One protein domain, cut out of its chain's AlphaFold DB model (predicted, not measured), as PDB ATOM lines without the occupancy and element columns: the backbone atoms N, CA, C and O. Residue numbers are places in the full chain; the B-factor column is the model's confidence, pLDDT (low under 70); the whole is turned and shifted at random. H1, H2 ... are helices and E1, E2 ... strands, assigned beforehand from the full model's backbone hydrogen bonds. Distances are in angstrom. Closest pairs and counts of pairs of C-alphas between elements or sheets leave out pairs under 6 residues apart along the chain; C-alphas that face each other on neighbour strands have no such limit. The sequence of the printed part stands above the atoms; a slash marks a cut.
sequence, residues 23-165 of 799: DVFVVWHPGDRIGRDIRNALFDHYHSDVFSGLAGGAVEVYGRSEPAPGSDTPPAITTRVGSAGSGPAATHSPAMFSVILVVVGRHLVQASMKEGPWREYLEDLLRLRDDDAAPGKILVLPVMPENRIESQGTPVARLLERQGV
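What this domain is: This is residues 23 to 165 of the 799 residues of a protein of Actinomyces ruminicola (UniProt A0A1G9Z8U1). A twisted sheet of four parallel strands makes the middle layer, with the long helix H1 along one face and H3 slantwise over the other. H2 turns a corner with H3 beyond the sheet, H4 packs on H3, and the loops of residues 65 to 96 lie on the H3 side. The printed part has 143 residues, with four named helices and four named strands in the order E1 H1 E2 E3 H2 H3 E4 H4; the sheet's order is E2 E1 E3 E4. The class is mixed, helices and strands, with under half of the residues in named elements. The whole is compact, with a radius of gyration of the C-alphas of 14.7 A and spans of 44 by 31 by 31 A.

How they stand to each other: Start with the inner strands E1, residues 23 to 27, and E3, residues 97 to 103: they are parallel at 17 degrees, and N 25 and O 99 are 2.8 A apart, within hydrogen-bond range. The edge strand E2, residues 59 to 64, is parallel to E1 at 23 degrees, with N 62 and O 24 at 2.8 A. The edge strand E4, residues 138 to 143, is parallel to E3 at 20 degrees, with N 100 and O 139 at 2.7 A. H1, residues 34 to 46, is on the sheet at a height of 8.3 A, along the strands at 4 degrees to E1 on the local plane; its closest C-alphas to E2 are Phe 43 and Val 61, 5.4 A. On the opposite face H3, residues 117 to 129, has a height of 10.1 A and runs slantwise to the strands at 38 degrees to E1 on the local plane; the sheet and these helices make three layers, helices on both faces of a sheet. The closest C-alphas of H3 and E4 are Arg 129 and Val 140, 5.7 A. E1, H1, E2 and E3, H2 H3, E4, where H2 is residues 106 to 113, are strand-helix-strand units, parallel neighbour strands joined through helices, with right-handed crossovers. H2 is not on the sheet; it and H3 touch only at the corner, about perpendicular at 85 degrees, with C-alphas 112 and 119 closest at 4.5 A. H4, residues 155 to 159, only grazes the sheet and touches H3, with the C-alphas of Leu 122 and Pro 155 closest at 6.0 A. In H1, H2, H3 and H4 every O i to N i+4 pair is within hydrogen-bond range.

Where its parts are: Find C-alpha 23 at (112.227, 144.724, 109.982), where E1 begins its 12.7 A. H1 runs 18.4 A from C-alpha 34 at (117.718, 161.869, 118.871), and H3 runs 18.5 A. E2 is 16.5 A long, E3 19.6 A and E4 15.7 A; H2 measures 11.2 A. The last element, H4, ends at C-alpha 159 at (104.492, 151.675, 126.738) after 6.2 A.

The domain as a whole: Look for the two C-alphas farthest apart at Gly 53 and Lys 114, 45.1 A. The printed part has no cut. The links H1 to E2, E2 to E3 and E4 to H4 are long; in the second, residues 77 to 78 pair with 83 to 84, antiparallel. The mean pLDDT of the printed part is 87.2, and residue 53, residues 55 to 57 and residues 86 to 93 are under 70.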
ATOM      1  N   ASP A  23     112.326 143.272 110.162       93.81
ATOM      2  CA  ASP A  23     112.227 144.724 109.982       93.81
ATOM      3  C   ASP A  23     112.282 145.426 111.353       93.81
ATOM      4  O   ASP A  23     111.545 145.075 112.281       93.81
ATOM      5  N   VAL A  24     113.136 146.441 111.486       96.25
ATOM      6  CA  VAL A  24     113.255 147.306 112.667       96.25
ATOM      7  C   VAL A  24     112.724 148.697 112.325       96.25
ATOM      8  O   VAL A  24     113.300 149.428 111.526       96.25
ATOM      9  N   PHE A  25     111.637 149.109 112.968       97.06
ATOM     10  CA  PHE A  25     111.041 150.432 112.824       97.06
ATOM     11  C   PHE A  25     111.407 151.304 114.021       97.06
ATOM     12  O   PHE A  25     111.048 150.995 115.154       97.06
ATOM     13  N   VAL A  26     112.075 152.428 113.786       97.62
ATOM     14  CA  VAL A  26     112.347 153.438 114.815       97.62
ATOM     15  C   VAL A  26     111.314 154.550 114.693       97.62
ATOM     16  O   VAL A  26     111.274 155.261 113.692       97.62
ATOM     17  N   VAL A  27     110.478 154.709 115.713       97.56
ATOM     18  CA  VAL A  27     109.374 155.671 115.770       97.56
ATOM     19  C   VAL A  27     109.753 156.826 116.692       97.56
ATOM     20  O   VAL A  27     110.057 156.605 117.863       97.56
ATOM     21  N   TRP A  28     109.714 158.066 116.204       95.69
ATOM     22  CA  TRP A  28     109.984 159.248 117.031       95.69
ATOM     23  C   TRP A  28     109.222 160.480 116.549       95.69
ATOM     24  O   TRP A  28     108.990 160.664 115.359       95.69
ATOM     25  N   HIS A  29     108.887 161.384 117.466       95.44
ATOM     26  CA  HIS A  29     108.286 162.665 117.096       95.44
ATOM     27  C   HIS A  29     109.330 163.581 116.410       95.44
ATOM     28  O   HIS A  29     110.442 163.671 116.928       95.44
ATOM     29  N   PRO A  30     109.014 164.344 115.338       94.56
ATOM     30  CA  PRO A  30     109.988 165.177 114.601       94.56
ATOM     31  C   PRO A  30     110.793 166.166 115.461       94.56
ATOM     32  O   PRO A  30     111.948 166.483 115.180       94.56
ATOM     33  N   GLY A  31     110.191 166.647 116.552       93.62
ATOM     34  CA  GLY A  31     110.858 167.496 117.549       93.62
ATOM     35  C   GLY A  31     111.936 166.795 118.395       93.62
ATOM     36  O   GLY A  31     112.794 167.468 118.966       93.62
ATOM     37  N   ASP A  32     111.927 165.464 118.475       91.75
ATOM     38  CA  ASP A  32     112.860 164.644 119.256       91.75
ATOM     39  C   ASP A  32     113.988 164.108 118.359       91.75
ATOM     40  O   ASP A  32     114.036 162.934 117.997       91.75
ATOM     41  N   ARG A  33     114.922 164.998 117.996       86.62
ATOM     42  CA  ARG A  33     115.979 164.745 116.993       86.62
ATOM     43  C   ARG A  33     116.814 163.483 117.231       86.62
ATOM     44  O   ARG A  33     117.264 162.883 116.261       86.62
ATOM     45  N   ILE A  34     116.964 163.068 118.488       88.12
ATOM     46  CA  ILE A  34     117.718 161.869 118.871       88.12
ATOM     47  C   ILE A  34     117.200 160.590 118.198       88.12
ATOM     48  O   ILE A  34     117.972 159.667 117.958       88.12
ATOM     49  N   GLY A  35     115.912 160.534 117.835       92.12
ATOM     50  CA  GLY A  35     115.361 159.380 117.129       92.12
ATOM     51  C   GLY A  35     115.995 159.149 115.757       92.12
ATOM     52  O   GLY A  35     116.193 158.001 115.366       92.12
ATOM     53  N   ARG A  36     116.418 160.219 115.068       92.00
ATOM     54  CA  ARG A  36     117.170 160.105 113.812       92.00
ATOM     55  C   ARG A  36     118.543 159.474 114.037       92.00
ATOM     56  O   ARG A  36     118.947 158.625 113.249       92.00
ATOM     57  N   ASP A  37     119.232 159.859 115.107       90.81
ATOM     58  CA  ASP A  37     120.558 159.326 115.435       90.81
ATOM     59  C   ASP A  37     120.471 157.846 115.840       90.81
ATOM     60  O   ASP A  37     121.269 157.039 115.369       90.81
ATOM     61  N   ILE A  38     119.445 157.470 116.620       92.56
ATOM     62  CA  ILE A  38     119.107 156.068 116.941       92.56
ATOM     63  C   ILE A  38     118.914 155.264 115.658       92.56
ATOM     64  O   ILE A  38     119.544 154.224 115.475       92.56
ATOM     65  N   ARG A  39     118.067 155.760 114.754       94.06
ATOM     66  CA  ARG A  39     117.764 155.089 113.491       94.06
ATOM     67  C   ARG A  39     119.009 154.926 112.622       94.06
ATOM     68  O   ARG A  39     119.222 153.848 112.084       94.06
ATOM     69  N   ASN A  40     119.840 155.961 112.510       92.38
ATOM     70  CA  ASN A  40     121.079 155.904 111.735       92.38
ATOM     71  C   ASN A  40     122.092 154.921 112.322       92.38
ATOM     72  O   ASN A  40     122.666 154.143 111.573       92.38
ATOM     73  N   ALA A  41     122.289 154.922 113.638       91.25
ATOM     74  CA  ALA A  41     123.242 154.020 114.271       91.25
ATOM     75  C   ALA A  41     122.809 152.553 114.191       91.25
ATOM     76  O   ALA A  41     123.649 151.683 113.990       91.25
ATOM     77  N   LEU A  42     121.508 152.272 114.321       94.00
ATOM     78  CA  LEU A  42     120.980 150.925 114.107       94.00
ATOM     79  C   LEU A  42     121.102 150.504 112.642       94.00
ATOM     80  O   LEU A  42     121.495 149.371 112.382       94.00
ATOM     81  N   PHE A  43     120.826 151.412 111.698       93.62
ATOM     82  CA  PHE A  43     121.047 151.152 110.276       93.62
ATOM     83  C   PHE A  43     122.514 150.787 110.013       93.62
ATOM     84  O   PHE A  43     122.776 149.744 109.427       93.62
ATOM     85  N   ASP A  44     123.459 151.594 110.500       91.31
ATOM     86  CA  ASP A  44     124.898 151.359 110.323       91.31
ATOM     87  C   ASP A  44     125.360 150.053 110.968       91.31
ATOM     88  O   ASP A  44     126.193 149.345 110.416       91.31
ATOM     89  N   HIS A  45     124.814 149.727 112.138       92.38
ATOM     90  CA  HIS A  45     125.142 148.502 112.848       92.38
ATOM     91  C   HIS A  45     124.672 147.257 112.085       92.38
ATOM     92  O   HIS A  45     125.484 146.373 111.812       92.38
ATOM     93  N   TYR A  46     123.396 147.199 111.691       92.75
ATOM     94  CA  TYR A  46     122.818 146.029 111.020       92.75
ATOM     95  C   TYR A  46     123.229 145.875 109.551       92.75
ATOM     96  O   TYR A  46     123.131 144.776 109.017       92.75
ATOM     97  N   HIS A  47     123.753 146.931 108.924       90.06
ATOM     98  CA  HIS A  47     124.340 146.885 107.578       90.06
ATOM     99  C   HIS A  47     125.877 146.921 107.592       90.06
ATOM    100  O   HIS A  47     126.504 147.174 106.565       90.06
ATOM    101  N   SER A  48     126.498 146.683 108.751       87.88
ATOM    102  CA  SER A  48     127.952 146.552 108.865       87.88
ATOM    103  C   SER A  48     128.449 145.181 108.398       87.88
ATOM    104  O   SER A  48     127.687 144.216 108.296       87.88
ATOM    105  N   ASP A  49     129.768 145.055 108.230       82.88
ATOM    106  CA  ASP A  49     130.437 143.790 107.896       82.88
ATOM    107  C   ASP A  49     130.113 142.647 108.877       82.88
ATOM    108  O   ASP A  49     130.199 141.476 108.515       82.88
ATOM    109  N   VAL A  50     129.701 142.952 110.114       85.69
ATOM    110  CA  VAL A  50     129.296 141.946 111.112       85.69
ATOM    111  C   VAL A  50     128.115 141.112 110.607       85.69
ATOM    112  O   VAL A  50     128.149 139.880 110.643       85.69
ATOM    113  N   PHE A  51     127.102 141.797 110.080       86.88
ATOM    114  CA  PHE A  51     125.878 141.203 109.548       86.88
ATOM    115  C   PHE A  51     125.963 140.937 108.043       86.88
ATOM    116  O   PHE A  51     125.019 140.399 107.459       86.88
ATOM    117  N   SER A  52     127.109 141.243 107.419       71.19
ATOM    118  CA  SER A  52     127.376 140.807 106.054       71.19
ATOM    119  C   SER A  52     127.237 139.283 105.957       71.19
ATOM    120  O   SER A  52     127.618 138.533 106.863       71.19
ATOM    121  N   GLY A  53     126.580 138.836 104.889       63.72
ATOM    122  CA  GLY A  53     126.393 137.420 104.593       63.72
ATOM    123  C   GLY A  53     125.079 136.803 105.005       63.72
ATOM    124  O   GLY A  53     124.741 135.746 104.483       63.72
ATOM    125  N   LEU A  54     124.279 137.472 105.829       75.44
ATOM    126  CA  LEU A  54     122.866 137.129 105.877       75.44
ATOM    127  C   LEU A  54     122.273 137.366 104.477       75.44
ATOM    128  O   LEU A  54     122.446 138.460 103.934       75.44
ATOM    129  N   ALA A  55     121.611 136.361 103.881       60.09
ATOM    130  CA  ALA A  55     121.027 136.516 102.551       60.09
ATOM    131  C   ALA A  55     120.168 137.781 102.490       60.09
ATOM    132  O   ALA A  55     119.259 137.980 103.297       60.09
ATOM    133  N   GLY A  56     120.510 138.640 101.536       56.09
ATOM    134  CA  GLY A  56     119.691 139.748 101.097       56.09
ATOM    135  C   GLY A  56     119.162 140.699 102.176       56.09
ATOM    136  O   GLY A  56     117.969 140.985 102.169       56.09
ATOM    137  N   GLY A  57     120.012 141.251 103.045       66.00
ATOM    138  CA  GLY A  57     119.573 142.317 103.961       66.00
ATOM    139  C   GLY A  57     118.591 141.801 105.013       66.00
ATOM    140  O   GLY A  57     117.525 142.363 105.219       66.00
ATOM    141  N   ALA A  58     118.923 140.686 105.669       78.56
ATOM    142  CA  ALA A  58     118.018 140.018 106.606       78.56
ATOM    143  C   ALA A  58     117.484 140.906 107.743       78.56
ATOM    144  O   ALA A  58     116.483 140.527 108.353       78.56
ATOM    145  N   VAL A  59     118.124 142.048 108.017       90.94
ATOM    146  CA  VAL A  59     117.629 143.081 108.925       90.94
ATOM    147  C   VAL A  59     117.541 144.412 108.187       90.94
ATOM    148  O   VAL A  59     118.564 144.930 107.756       90.94
ATOM    149  N   GLU A  60     116.351 144.998 108.123       91.50
ATOM    150  CA  GLU A  60     116.148 146.350 107.589       91.50
ATOM    151  C   GLU A  60     115.787 147.332 108.698       91.50
ATOM    152  O   GLU A  60     115.167 146.956 109.694       91.50
ATOM    153  N   VAL A  61     116.161 148.604 108.536       94.50
ATOM    154  CA  VAL A  61     115.966 149.626 109.574       94.50
ATOM    155  C   VAL A  61     115.292 150.870 109.010       94.50
ATOM    156  O   VAL A  61     115.937 151.727 108.412       94.50
ATOM    157  N   TYR A  62     114.010 151.040 109.314       95.00
ATOM    158  CA  TYR A  62     113.205 152.155 108.828       95.00
ATOM    159  C   TYR A  62     112.916 153.188 109.918       95.00
ATOM    160  O   TYR A  62     112.768 152.868 111.096       95.00
ATOM    161  N   GLY A  63     112.763 154.449 109.522       95.50
ATOM    162  CA  GLY A  63     112.271 155.512 110.394       95.50
ATOM    163  C   GLY A  63     110.763 155.739 110.291       95.50
ATOM    164  O   GLY A  63     110.152 155.490 109.257       95.50
ATOM    165  N   ARG A  64     110.142 156.247 111.354       95.38
ATOM    166  CA  ARG A  64     108.749 156.715 111.378       95.38
ATOM    167  C   ARG A  64     108.687 157.994 112.201       95.38
ATOM    168  O   ARG A  64     108.715 157.955 113.430       95.38
ATOM    169  N   SER A  65     108.670 159.133 111.515       95.00
ATOM    170  CA  SER A  65     108.700 160.437 112.179       95.00
ATOM    171  C   SER A  65     107.986 161.520 111.404       95.00
ATOM    172  O   SER A  65     107.063 162.138 111.929       95.00
ATOM    173  N   GLU A  66     108.390 161.730 110.155       92.00
ATOM    174  CA  GLU A  66     107.730 162.692 109.284       92.00
ATOM    175  C   GLU A  66     106.363 162.146 108.847       92.00
ATOM    176  O   GLU A  66     106.241 160.930 108.655       92.00
ATOM    177  N   PRO A  67     105.343 163.006 108.684       88.31
ATOM    178  CA  PRO A  67     104.045 162.585 108.181       88.31
ATOM    179  C   PRO A  67     104.167 161.936 106.801       88.31
ATOM    180  O   PRO A  67     104.912 162.418 105.941       88.31
ATOM    181  N   ALA A  68     103.434 160.847 106.586       82.69
ATOM    182  CA  ALA A  68     103.402 160.183 105.295       82.69
ATOM    183  C   ALA A  68     102.772 161.106 104.236       82.69
ATOM    184  O   ALA A  68     101.929 161.945 104.566       82.69
ATOM    185  N   PRO A  69     103.116 160.953 102.948       73.19
ATOM    186  CA  PRO A  69     102.524 161.779 101.905       73.19
ATOM    187  C   PRO A  69     100.987 161.641 101.885       73.19
ATOM    188  O   PRO A  69     100.462 160.568 101.605       73.19
ATOM    189  N   GLY A  70     100.271 162.732 102.182       70.88
ATOM    190  CA  GLY A  70      98.802 162.744 102.265       70.88
ATOM    191  C   GLY A  70      98.205 162.283 103.605       70.88
ATOM    192  O   GLY A  70      96.993 162.092 103.670       70.88
ATOM    193  N   SER A  71      99.016 162.112 104.655       79.56
ATOM    194  CA  SER A  71      98.582 161.765 106.019       79.56
ATOM    195  C   SER A  71      99.165 162.737 107.051       79.56
ATOM    196  O   SER A  71     100.220 163.328 106.833       79.56
ATOM    197  N   ASP A  72      98.492 162.862 108.197       84.00
ATOM    198  CA  ASP A  72      98.981 163.605 109.370       84.00
ATOM    199  C   ASP A  72      99.777 162.713 110.346       84.00
ATOM    200  O   ASP A  72     100.319 163.192 111.345       84.00
ATOM    201  N   THR A  73      99.842 161.404 110.076       85.69
ATOM    202  CA  THR A  73     100.628 160.430 110.845       85.69
ATOM    203  C   THR A  73     101.868 159.985 110.069       85.69
ATOM    204  O   THR A  73     101.895 160.091 108.839       85.69
ATOM    205  N   PRO A  74     102.908 159.474 110.754       90.88
ATOM    206  CA  PRO A  74     104.001 158.779 110.082       90.88
ATOM    207  C   PRO A  74     103.500 157.605 109.229       90.88
ATOM    208  O   PRO A  74     102.393 157.115 109.459       90.88
ATOM    209  N   PRO A  75     104.318 157.085 108.294       88.56
ATOM    210  CA  PRO A  75     103.931 155.937 107.481       88.56
ATOM    211  C   PRO A  75     103.421 154.769 108.315       88.56
ATOM    212  O   PRO A  75     103.943 154.481 109.401       88.56
ATOM    213  N   ALA A  76     102.423 154.070 107.781       89.56
ATOM    214  CA  ALA A  76     101.923 152.873 108.424       89.56
ATOM    215  C   ALA A  76     103.056 151.842 108.591       89.56
ATOM    216  O   ALA A  76     103.992 151.752 107.784       89.56
ATOM    217  N   ILE A  77     102.997 151.086 109.682       91.81
ATOM    218  CA  ILE A  77     103.857 149.927 109.905       91.81
ATOM    219  C   ILE A  77     103.005 148.703 109.637       91.81
ATOM    220  O   ILE A  77     102.090 148.418 110.405       91.81
ATOM    221  N   THR A  78     103.301 147.997 108.551       88.56
ATOM    222  CA  THR A  78     102.644 146.738 108.199       88.56
ATOM    223  C   THR A  78     103.509 145.579 108.676       88.56
ATOM    224  O   THR A  78     104.702 145.523 108.397       88.56
ATOM    225  N   THR A  79     102.901 144.658 109.415       89.88
ATOM    226  CA  THR A  79     103.546 143.474 109.992       89.88
ATOM    227  C   THR A  79     102.734 142.227 109.642       89.88
ATOM    228  O   THR A  79     101.617 142.326 109.131       89.88
ATOM    229  N   ARG A  80     103.243 141.034 109.969       86.06
ATOM    230  CA  ARG A  80     102.500 139.775 109.771       86.06
ATOM    231  C   ARG A  80     101.284 139.591 110.687       86.06
ATOM    232  O   ARG A  80     100.498 138.680 110.444       86.06
ATOM    233  N   VAL A  81     101.144 140.400 111.737       86.19
ATOM    234  CA  VAL A  81     100.023 140.308 112.696       86.19
ATOM    235  C   VAL A  81      98.973 141.383 112.427       86.19
ATOM    236  O   VAL A  81      97.792 141.175 112.672       86.19
ATOM    237  N   GLY A  82      99.382 142.525 111.878       88.06
ATOM    238  CA  GLY A  82      98.485 143.633 111.588       88.06
ATOM    239  C   GLY A  82      99.238 144.876 111.131       88.06
ATOM    240  O   GLY A  82     100.436 144.829 110.850       88.06
ATOM    241  N   SER A  83      98.536 146.004 111.063       89.12
ATOM    242  CA  SER A  83      99.137 147.298 110.730       89.12
ATOM    243  C   SER A  83      98.859 148.343 111.806       89.12
ATOM    244  O   SER A  83      97.834 148.280 112.481       89.12
ATOM    245  N   ALA A  84      99.762 149.313 111.939       89.44
ATOM    246  CA  ALA A  84      99.581 150.499 112.772       89.44
ATOM    247  C   ALA A  84      99.741 151.782 111.955       89.44
ATOM    248  O   ALA A  84     100.647 151.865 111.125       89.44
ATOM    249  N   GLY A  85      98.903 152.785 112.229       84.06
ATOM    250  CA  GLY A  85      98.827 154.046 111.498       84.06
ATOM    251  C   GLY A  85      97.747 154.069 110.417       84.06
ATOM    252  O   GLY A  85      97.352 153.039 109.867       84.06
ATOM    253  N   SER A  86      97.281 155.276 110.093       67.81
ATOM    254  CA  SER A  86      96.300 155.542 109.043       67.81
ATOM    255  C   SER A  86      97.013 155.900 107.732       67.81
ATOM    256  O   SER A  86      97.530 157.001 107.537       67.81
ATOM    257  N   GLY A  87      97.069 154.935 106.816       64.62
ATOM    258  CA  GLY A  87      97.676 155.096 105.497       64.62
ATOM    259  C   GLY A  87      97.572 153.820 104.660       64.62
ATOM    260  O   GLY A  87      97.201 152.773 105.198       64.62
ATOM    261  N   PRO A  88      97.871 153.882 103.351       58.84
ATOM    262  CA  PRO A  88      97.979 152.679 102.534       58.84
ATOM    263  C   PRO A  88      99.002 151.727 103.165       58.84
ATOM    264  O   PRO A  88     100.092 152.153 103.557       58.84
ATOM    265  N   ALA A  89      98.624 150.452 103.302       55.22
ATOM    266  CA  ALA A  89      99.521 149.415 103.797       55.22
ATOM    267  C   ALA A  89     100.794 149.384 102.941       55.22
ATOM    268  O   ALA A  89     100.740 149.636 101.733       55.22
ATOM    269  N   ALA A  90     101.938 149.101 103.564       57.19
ATOM    270  CA  ALA A  90     103.179 148.969 102.817       57.19
ATOM    271  C   ALA A  90     103.026 147.865 101.757       57.19
ATOM    272  O   ALA A  90     102.468 146.806 102.035       57.19
ATOM    273  N   THR A  91     103.504 148.118 100.539       53.75
ATOM    274  CA  THR A  91     103.368 147.178  99.417       53.75
ATOM    275  C   THR A  91     104.403 146.072  99.376       53.75
ATOM    276  O   THR A  91     104.237 145.116  98.624       53.75
ATOM    277  N   HIS A  92     105.471 146.184 100.161       62.75
ATOM    278  CA  HIS A  92     106.414 145.089 100.315       62.75
ATOM    279  C   HIS A  92     105.840 144.044 101.278       62.75
ATOM    280  O   HIS A  92     105.189 144.387 102.267       62.75
ATOM    281  N   SER A  93     106.094 142.760 101.010       69.75
ATOM    282  CA  SER A  93     105.730 141.703 101.954       69.75
ATOM    283  C   SER A  93     106.418 141.945 103.302       69.75
ATOM    284  O   SER A  93     107.644 142.107 103.331       69.75
ATOM    285  N   PRO A  94     105.669 141.946 104.422       80.81
ATOM    286  CA  PRO A  94     106.250 142.182 105.735       80.81
ATOM    287  C   PRO A  94     107.275 141.094 106.073       80.81
ATOM    288  O   PRO A  94     107.074 139.909 105.759       80.81
ATOM    289  N   ALA A  95     108.362 141.491 106.741       87.44
ATOM    290  CA  ALA A  95     109.359 140.557 107.255       87.44
ATOM    291  C   ALA A  95     108.747 139.485 108.176       87.44
ATOM    292  O   ALA A  95     107.622 139.615 108.671       87.44
ATOM    293  N   MET A  96     109.490 138.396 108.403       87.88
ATOM    294  CA  MET A  96     109.061 137.318 109.306       87.88
ATOM    295  C   MET A  96     108.811 137.822 110.723       87.88
ATOM    296  O   MET A  96     107.823 137.428 111.348       87.88
ATOM    297  N   PHE A  97     109.672 138.725 111.176       93.44
ATOM    298  CA  PHE A  97     109.597 139.357 112.476       93.44
ATOM    299  C   PHE A  97     109.643 140.877 112.336       93.44
ATOM    300  O   PHE A  97     110.215 141.419 111.387       93.44
ATOM    301  N   SER A  98     109.061 141.582 113.300       95.12
ATOM    302  CA  SER A  98     109.099 143.044 113.336       95.12
ATOM    303  C   SER A  98     109.442 143.556 114.726       95.12
ATOM    304  O   SER A  98     108.876 143.116 115.726       95.12
ATOM    305  N   VAL A  99     110.337 144.533 114.798       97.31
ATOM    306  CA  VAL A  99     110.623 145.272 116.028       97.31
ATOM    307  C   VAL A  99     110.253 146.727 115.821       97.31
ATOM    308  O   VAL A  99     110.665 147.347 114.850       97.31
ATOM    309  N   ILE A 100     109.504 147.294 116.755       97.62
ATOM    310  CA  ILE A 100     109.090 148.689 116.754       97.62
ATOM    311  C   ILE A 100     109.680 149.354 117.996       97.62
ATOM    312  O   ILE A 100     109.254 149.103 119.125       97.62
ATOM    313  N   LEU A 101     110.680 150.203 117.781       97.44
ATOM    314  CA  LEU A 101     111.352 150.987 118.806       97.44
ATOM    315  C   LEU A 101     110.739 152.374 118.886       97.44
ATOM    316  O   LEU A 101     110.922 153.196 117.992       97.44
ATOM    317  N   VAL A 102     110.048 152.660 119.981       96.88
ATOM    318  CA  VAL A 102     109.432 153.968 120.202       96.88
ATOM    319  C   VAL A 102     110.363 154.826 121.050       96.88
ATOM    320  O   VAL A 102     110.597 154.550 122.227       96.88
ATOM    321  N   VAL A 103     110.905 155.883 120.451       94.56
ATOM    322  CA  VAL A 103     111.838 156.806 121.100       94.56
ATOM    323  C   VAL A 103     111.070 157.767 121.991       94.56
ATOM    324  O   VAL A 103     110.424 158.704 121.520       94.56
ATOM    325  N   VAL A 104     111.154 157.546 123.302       91.75
ATOM    326  CA  VAL A 104     110.417 158.349 124.274       91.75
ATOM    327  C   VAL A 104     111.160 159.658 124.543       91.75
ATOM    328  O   VAL A 104     112.062 159.728 125.374       91.75
ATOM    329  N   GLY A 105     110.774 160.711 123.826       89.50
ATOM    330  CA  GLY A 105     111.283 162.070 124.005       89.50
ATOM    331  C   GLY A 105     110.246 163.038 124.577       89.50
ATOM    332  O   GLY A 105     109.070 162.712 124.757       89.50
ATOM    333  N   ARG A 106     110.689 164.271 124.866       89.94
ATOM    334  CA  ARG A 106     109.828 165.325 125.429       89.94
ATOM    335  C   ARG A 106     108.628 165.603 124.527       89.94
ATOM    336  O   ARG A 106     107.517 165.768 125.030       89.94
ATOM    337  N   HIS A 107     108.849 165.701 123.218       92.69
ATOM    338  CA  HIS A 107     107.798 166.101 122.288       92.69
ATOM    339  C   HIS A 107     106.815 164.963 122.030       92.69
ATOM    340  O   HIS A 107     105.615 165.224 122.000       92.69
ATOM    341  N   LEU A 108     107.280 163.712 121.947       93.38
ATOM    342  CA  LEU A 108     106.397 162.549 121.849       93.38
ATOM    343  C   LEU A 108     105.458 162.456 123.059       93.38
ATOM    344  O   LEU A 108     104.255 162.262 122.894       93.38
ATOM    345  N   VAL A 109     105.979 162.669 124.272       92.19
ATOM    346  CA  VAL A 109     105.166 162.683 125.499       92.19
ATOM    347  C   VAL A 109     104.093 163.767 125.427       92.19
ATOM    348  O   VAL A 109     102.915 163.476 125.630       92.19
ATOM    349  N   GLN A 110     104.473 165.000 125.082       92.00
ATOM    350  CA  GLN A 110     103.535 166.120 124.947       92.00
ATOM    351  C   GLN A 110     102.474 165.876 123.867       92.00
ATOM    352  O   GLN A 110     101.312 166.229 124.066       92.00
ATOM    353  N   ALA A 111     102.861 165.277 122.739       93.31
ATOM    354  CA  ALA A 111     101.950 164.931 121.655       93.31
ATOM    355  C   ALA A 111     100.969 163.823 122.075       93.31
ATOM    356  O   ALA A 111      99.783 163.928 121.785       93.31
ATOM    357  N   SER A 112     101.427 162.823 122.837       93.31
ATOM    358  CA  SER A 112     100.593 161.710 123.319       93.31
ATOM    359  C   SER A 112      99.526 162.114 124.346       93.31
ATOM    360  O   SER A 112      98.537 161.406 124.529       93.31
ATOM    361  N   MET A 113      99.714 163.248 125.034       90.88
ATOM    362  CA  MET A 113      98.761 163.761 126.027       90.88
ATOM    363  C   MET A 113      97.517 164.385 125.387       90.88
ATOM    364  O   MET A 113      96.459 164.422 126.013       90.88
ATOM    365  N   LYS A 114      97.638 164.882 124.156       89.62
ATOM    366  CA  LYS A 114      96.547 165.520 123.416       89.62
ATOM    367  C   LYS A 114      95.852 164.482 122.541       89.62
ATOM    368  O   LYS A 114      96.491 163.541 122.080       89.62
ATOM    369  N   GLU A 115      94.556 164.645 122.303       89.81
ATOM    370  CA  GLU A 115      93.920 163.933 121.193       89.81
ATOM    371  C   GLU A 115      94.536 164.416 119.877       89.81
ATOM    372  O   GLU A 115      94.814 165.609 119.713       89.81
ATOM    373  N   GLY A 116      94.815 163.478 118.978       91.50
ATOM    374  CA  GLY A 116      95.437 163.771 117.698       91.50
ATOM    375  C   GLY A 116      96.267 162.615 117.134       91.50
ATOM    376  O   GLY A 116      96.393 161.563 117.772       91.50
ATOM    377  N   PRO A 117      96.901 162.844 115.969       91.94
ATOM    378  CA  PRO A 117      97.506 161.797 115.141       91.94
ATOM    379  C   PRO A 117      98.531 160.925 115.883       91.94
ATOM    380  O   PRO A 117      98.517 159.704 115.786       91.94
ATOM    381  N   TRP A 118      99.401 161.538 116.690       93.88
ATOM    382  CA  TRP A 118     100.426 160.809 117.445       93.88
ATOM    383  C   TRP A 118      99.864 159.940 118.567       93.88
ATOM    384  O   TRP A 118     100.427 158.888 118.862       93.88
ATOM    385  N   ARG A 119      98.771 160.363 119.210       94.62
ATOM    386  CA  ARG A 119      98.123 159.553 120.243       94.62
ATOM    387  C   ARG A 119      97.482 158.319 119.618       94.62
ATOM    388  O   ARG A 119      97.687 157.225 120.129       94.62
ATOM    389  N   GLU A 120      96.771 158.497 118.509       93.81
ATOM    390  CA  GLU A 120      96.149 157.404 117.751       93.81
ATOM    391  C   GLU A 120      97.194 156.412 117.238       93.81
ATOM    392  O   GLU A 120      97.065 155.213 117.478       93.81
ATOM    393  N   TYR A 121      98.281 156.917 116.649       95.00
ATOM    394  CA  TYR A 121      99.382 156.089 116.163       95.00
ATOM    395  C   TYR A 121     100.013 155.255 117.289       95.00
ATOM    396  O   TYR A 121     100.246 154.063 117.129       95.00
ATOM    397  N   LEU A 122     100.256 155.844 118.466       95.94
ATOM    398  CA  LEU A 122     100.779 155.095 119.614       95.94
ATOM    399  C   LEU A 122      99.775 154.059 120.145       95.94
ATOM    400  O   LEU A 122     100.190 152.982 120.562       95.94
ATOM    401  N   GLU A 123      98.473 154.348 120.126       95.75
ATOM    402  CA  GLU A 123      97.442 153.370 120.494       95.75
ATOM    403  C   GLU A 123      97.359 152.212 119.489       95.75
ATOM    404  O   GLU A 123      97.166 151.070 119.907       95.75
ATOM    405  N   ASP A 124      97.555 152.460 118.188       95.12
ATOM    406  CA  ASP A 124      97.699 151.392 117.189       95.12
ATOM    407  C   ASP A 124      98.893 150.482 117.521       95.12
ATOM    408  O   ASP A 124      98.769 149.258 117.507       95.12
ATOM    409  N   LEU A 125     100.044 151.068 117.870       95.69
ATOM    410  CA  LEU A 125     101.237 150.302 118.247       95.69
ATOM    411  C   LEU A 125     101.016 149.460 119.504       95.69
ATOM    412  O   LEU A 125     101.466 148.317 119.570       95.69
ATOM    413  N   LEU A 126     100.320 150.002 120.502       95.88
ATOM    414  CA  LEU A 126      99.971 149.249 121.707       95.88
ATOM    415  C   LEU A 126      98.968 148.135 121.404       95.88
ATOM    416  O   LEU A 126      99.081 147.064 121.988       95.88
ATOM    417  N   ARG A 127      98.034 148.346 120.469       95.50
ATOM    418  CA  ARG A 127      97.143 147.281 119.990       95.50
ATOM    419  C   ARG A 127      97.919 146.154 119.323       95.50
ATOM    420  O   ARG A 127      97.677 145.008 119.669       95.50
ATOM    421  N   LEU A 128      98.895 146.462 118.462       93.12
ATOM    422  CA  LEU A 128      99.781 145.437 117.893       93.12
ATOM    423  C   LEU A 128     100.578 144.696 118.973       93.12
ATOM    424  O   LEU A 128     100.773 143.492 118.871       93.12
ATOM    425  N   ARG A 129     101.054 145.404 120.003       93.81
ATOM    426  CA  ARG A 129     101.812 144.812 121.118       93.81
ATOM    427  C   ARG A 129     100.972 143.857 121.965       93.81
ATOM    428  O   ARG A 129     101.502 142.872 122.476       93.81
ATOM    429  N   ASP A 130      99.717 144.225 122.186       93.81
ATOM    430  CA  ASP A 130      98.798 143.541 123.093       93.81
ATOM    431  C   ASP A 130      97.930 142.495 122.348       93.81
ATOM    432  O   ASP A 130      97.073 141.873 122.968       93.81
ATOM    433  N   ASP A 131      98.159 142.285 121.044       93.75
ATOM    434  CA  ASP A 131      97.494 141.262 120.228       93.75
ATOM    435  C   ASP A 131      97.973 139.846 120.595       93.75
ATOM    436  O   ASP A 131      99.172 139.590 120.737       93.75
ATOM    437  N   ASP A 132      97.041 138.895 120.703       89.94
ATOM    438  CA  ASP A 132      97.332 137.504 121.072       89.94
ATOM    439  C   ASP A 132      98.246 136.784 120.060       89.94
ATOM    440  O   ASP A 132      98.927 135.819 120.411       89.94
ATOM    441  N   ALA A 133      98.285 137.236 118.801       89.50
ATOM    442  CA  ALA A 133      99.147 136.692 117.756       89.50
ATOM    443  C   ALA A 133     100.531 137.368 117.678       89.50
ATOM    444  O   ALA A 133     101.365 136.922 116.883       89.50
ATOM    445  N   ALA A 134     100.792 138.406 118.483       85.69
ATOM    446  CA  ALA A 134     102.067 139.126 118.530       85.69
ATOM    447  C   ALA A 134     103.261 138.341 119.114       85.69
ATOM    448  O   ALA A 134     104.366 138.499 118.578       85.69
ATOM    449  N   PRO A 135     103.113 137.512 120.173       89.00
ATOM    450  CA  PRO A 135     104.236 136.792 120.773       89.00
ATOM    451  C   PRO A 135     105.032 135.969 119.750       89.00
ATOM    452  O   PRO A 135     104.460 135.238 118.941       89.00
ATOM    453  N   GLY A 136     106.361 136.102 119.776       88.00
ATOM    454  CA  GLY A 136     107.260 135.427 118.833       88.00
ATOM    455  C   GLY A 136     107.210 135.961 117.396       88.00
ATOM    456  O   GLY A 136     107.782 135.342 116.508       88.00
ATOM    457  N   LYS A 137     106.526 137.084 117.133       91.62
ATOM    458  CA  LYS A 137     106.452 137.715 115.802       91.62
ATOM    459  C   LYS A 137     106.754 139.208 115.835       91.62
ATOM    460  O   LYS A 137     107.399 139.720 114.922       91.62
ATOM    461  N   ILE A 138     106.286 139.912 116.867       94.62
ATOM    462  CA  ILE A 138     106.402 141.370 116.970       94.62
ATOM    463  C   ILE A 138     106.867 141.785 118.360       94.62
ATOM    464  O   ILE A 138     106.356 141.307 119.370       94.62
ATOM    465  N   LEU A 139     107.789 142.745 118.404       95.56
ATOM    466  CA  LEU A 139     108.162 143.461 119.620       95.56
ATOM    467  C   LEU A 139     107.866 144.947 119.478       95.56
ATOM    468  O   LEU A 139     108.310 145.578 118.527       95.56
ATOM    469  N   VAL A 140     107.185 145.527 120.464       96.38
ATOM    470  CA  VAL A 140     107.024 146.980 120.593       96.38
ATOM    471  C   VAL A 140     107.679 147.408 121.898       96.38
ATOM    472  O   VAL A 140     107.195 147.066 122.979       96.38
ATOM    473  N   LEU A 141     108.801 148.118 121.797       95.75
ATOM    474  CA  LEU A 141     109.673 148.433 122.927       95.75
ATOM    475  C   LEU A 141     109.919 149.943 123.023       95.75
ATOM    476  O   LEU A 141     110.202 150.585 122.006       95.75
ATOM    477  N   PRO A 142     109.877 150.535 124.229       94.56
ATOM    478  CA  PRO A 142     110.383 151.883 124.416       94.56
ATOM    479  C   PRO A 142     111.910 151.904 124.311       94.56
ATOM    480  O   PRO A 142     112.602 151.048 124.868       94.56
ATOM    481  N   VAL A 143     112.452 152.938 123.673       92.31
ATOM    482  CA  VAL A 143     113.827 153.371 123.935       92.31
ATOM    483  C   VAL A 143     113.784 154.259 125.169       92.31
ATOM    484  O   VAL A 143     113.097 155.286 125.177       92.31
ATOM    485  N   MET A 144     114.476 153.838 126.228       85.12
ATOM    486  CA  MET A 144     114.342 154.469 127.539       85.12
ATOM    487  C   MET A 144     114.881 155.911 127.521       85.12
ATOM    488  O   MET A 144     115.999 156.135 127.045       85.12
ATOM    489  N   PRO A 145     114.127 156.890 128.055       79.19
ATOM    490  CA  PRO A 145     114.586 158.270 128.141       79.19
ATOM    491  C   PRO A 145     115.734 158.402 129.148       79.19
ATOM    492  O   PRO A 145     115.780 157.693 130.152       79.19
ATOM    493  N   GLU A 146     116.643 159.354 128.920       70.81
ATOM    494  CA  GLU A 146     117.756 159.612 129.850       70.81
ATOM    495  C   GLU A 146     117.291 160.180 131.192       70.81
ATOM    496  O   GLU A 146     117.891 159.917 132.233       70.81
ATOM    497  N   ASN A 147     116.213 160.961 131.164       73.44
ATOM    498  CA  ASN A 147     115.613 161.556 132.346       73.44
ATOM    499  C   ASN A 147     114.302 160.848 132.663       73.44
ATOM    500  O   ASN A 147     113.582 160.425 131.759       73.44
ATOM    501  N   ARG A 148     113.957 160.766 133.951       73.38
ATOM    502  CA  ARG A 148     112.658 160.239 134.369       73.38
ATOM    503  C   ARG A 148     111.551 161.104 133.771       73.38
ATOM    504  O   ARG A 148     111.495 162.306 134.018       73.38
ATOM    505  N   ILE A 149     110.677 160.476 132.998       72.94
ATOM    506  CA  ILE A 149     109.493 161.113 132.432       72.94
ATOM    507  C   ILE A 149     108.301 160.676 133.271       72.94
ATOM    508  O   ILE A 149     108.010 159.487 133.377       72.94
ATOM    509  N   GLU A 150     107.616 161.638 133.879       72.44
ATOM    510  CA  GLU A 150     106.337 161.382 134.531       72.44
ATOM    511  C   GLU A 150     105.227 161.456 133.484       72.44
ATOM    512  O   GLU A 150     105.028 162.474 132.820       72.44
ATOM    513  N   SER A 151     104.517 160.347 133.301       70.56
ATOM    514  CA  SER A 151     103.353 160.271 132.429       70.56
ATOM    515  C   SER A 151     102.338 159.324 133.057       70.56
ATOM    516  O   SER A 151     102.705 158.240 133.504       70.56
ATOM    517  N   GLN A 152     101.075 159.737 133.125       74.88
ATOM    518  CA  GLN A 152      99.969 158.919 133.622       74.88
ATOM    519  C   GLN A 152      98.798 159.014 132.650       74.88
ATOM    520  O   GLN A 152      98.520 160.089 132.121       74.88
ATOM    521  N   GLY A 153      98.116 157.892 132.410       79.44
ATOM    522  CA  GLY A 153      96.933 157.850 131.541       79.44
ATOM    523  C   GLY A 153      97.206 158.153 130.062       79.44
ATOM    524  O   GLY A 153      96.284 158.528 129.339       79.44
ATOM    525  N   THR A 154      98.457 158.019 129.608       89.19
ATOM    526  CA  THR A 154      98.860 158.205 128.204       89.19
ATOM    527  C   THR A 154      99.311 156.876 127.582       89.19
ATOM    528  O   THR A 154      99.750 155.979 128.312       89.19
ATOM    529  N   PRO A 155      99.295 156.748 126.241       93.00
ATOM    530  CA  PRO A 155      99.905 155.605 125.557       93.00
ATOM    531  C   PRO A 155     101.386 155.420 125.920       93.00
ATOM    532  O   PRO A 155     101.863 154.301 126.080       93.00
ATOM    533  N   VAL A 156     102.120 156.522 126.123       92.44
ATOM    534  CA  VAL A 156     103.530 156.472 126.538       92.44
ATOM    535  C   VAL A 156     103.681 155.858 127.931       92.44
ATOM    536  O   VAL A 156     104.602 155.075 128.146       92.44
ATOM    537  N   ALA A 157     102.776 156.153 128.869       90.69
ATOM    538  CA  ALA A 157     102.791 155.523 130.188       90.69
ATOM    539  C   ALA A 157     102.614 153.998 130.081       90.69
ATOM    540  O   ALA A 157     103.413 153.262 130.651       90.69
ATOM    541  N   ARG A 158     101.650 153.535 129.270       92.88
ATOM    542  CA  ARG A 158     101.425 152.103 128.986       92.88
ATOM    543  C   ARG A 158     102.597 151.438 128.272       92.88
ATOM    544  O   ARG A 158     102.880 150.261 128.487       92.88
ATOM    545  N   LEU A 159     103.281 152.163 127.393       91.75
ATOM    546  CA  LEU A 159     104.492 151.675 126.738       91.75
ATOM    547  C   LEU A 159     105.609 151.421 127.765       91.75
ATOM    548  O   LEU A 159     106.271 150.389 127.698       91.75
ATOM    549  N   LEU A 160     105.770 152.332 128.729       90.38
ATOM    550  CA  LEU A 160     106.781 152.275 129.791       90.38
ATOM    551  C   LEU A 160     106.454 151.288 130.930       90.38
ATOM    552  O   LEU A 160     107.271 151.123 131.832       90.38
ATOM    553  N   GLU A 161     105.305 150.603 130.893       88.81
ATOM    554  CA  GLU A 161     104.995 149.486 131.807       88.81
ATOM    555  C   GLU A 161     105.877 148.254 131.546       88.81
ATOM    556  O   GLU A 161     106.022 147.400 132.420       88.81
ATOM    557  N   ARG A 162     106.480 148.157 130.354       84.56
ATOM    558  CA  ARG A 162     107.460 147.122 130.012       84.56
ATOM    559  C   ARG A 162     108.863 147.716 129.960       84.56
ATOM    560  O   ARG A 162     109.063 148.847 129.520       84.56
ATOM    561  N   GLN A 163     109.847 146.922 130.375       85.75
ATOM    562  CA  GLN A 163     111.253 147.302 130.272       85.75
ATOM    563  C   GLN A 163     111.642 147.502 128.798       85.75
ATOM    564  O   GLN A 163     111.425 146.623 127.967       85.75
ATOM    565  N   GLY A 164     112.239 148.653 128.490       86.94
ATOM    566  CA  GLY A 164     112.719 149.001 127.154       86.94
ATOM    567  C   GLY A 164     114.180 148.644 126.890       86.94
ATOM    568  O   GLY A 164     114.851 147.995 127.701       86.94
ATOM    569  N   VAL A 165     114.705 149.131 125.768       89.31
ATOM    570  CA  VAL A 165     116.139 149.075 125.421       89.31
ATOM    571  C   VAL A 165     116.874 150.330 125.900       89.31
ATOM    572  O   VAL A 165     116.255 151.363 126.170       89.31
TER     573      VAL A 165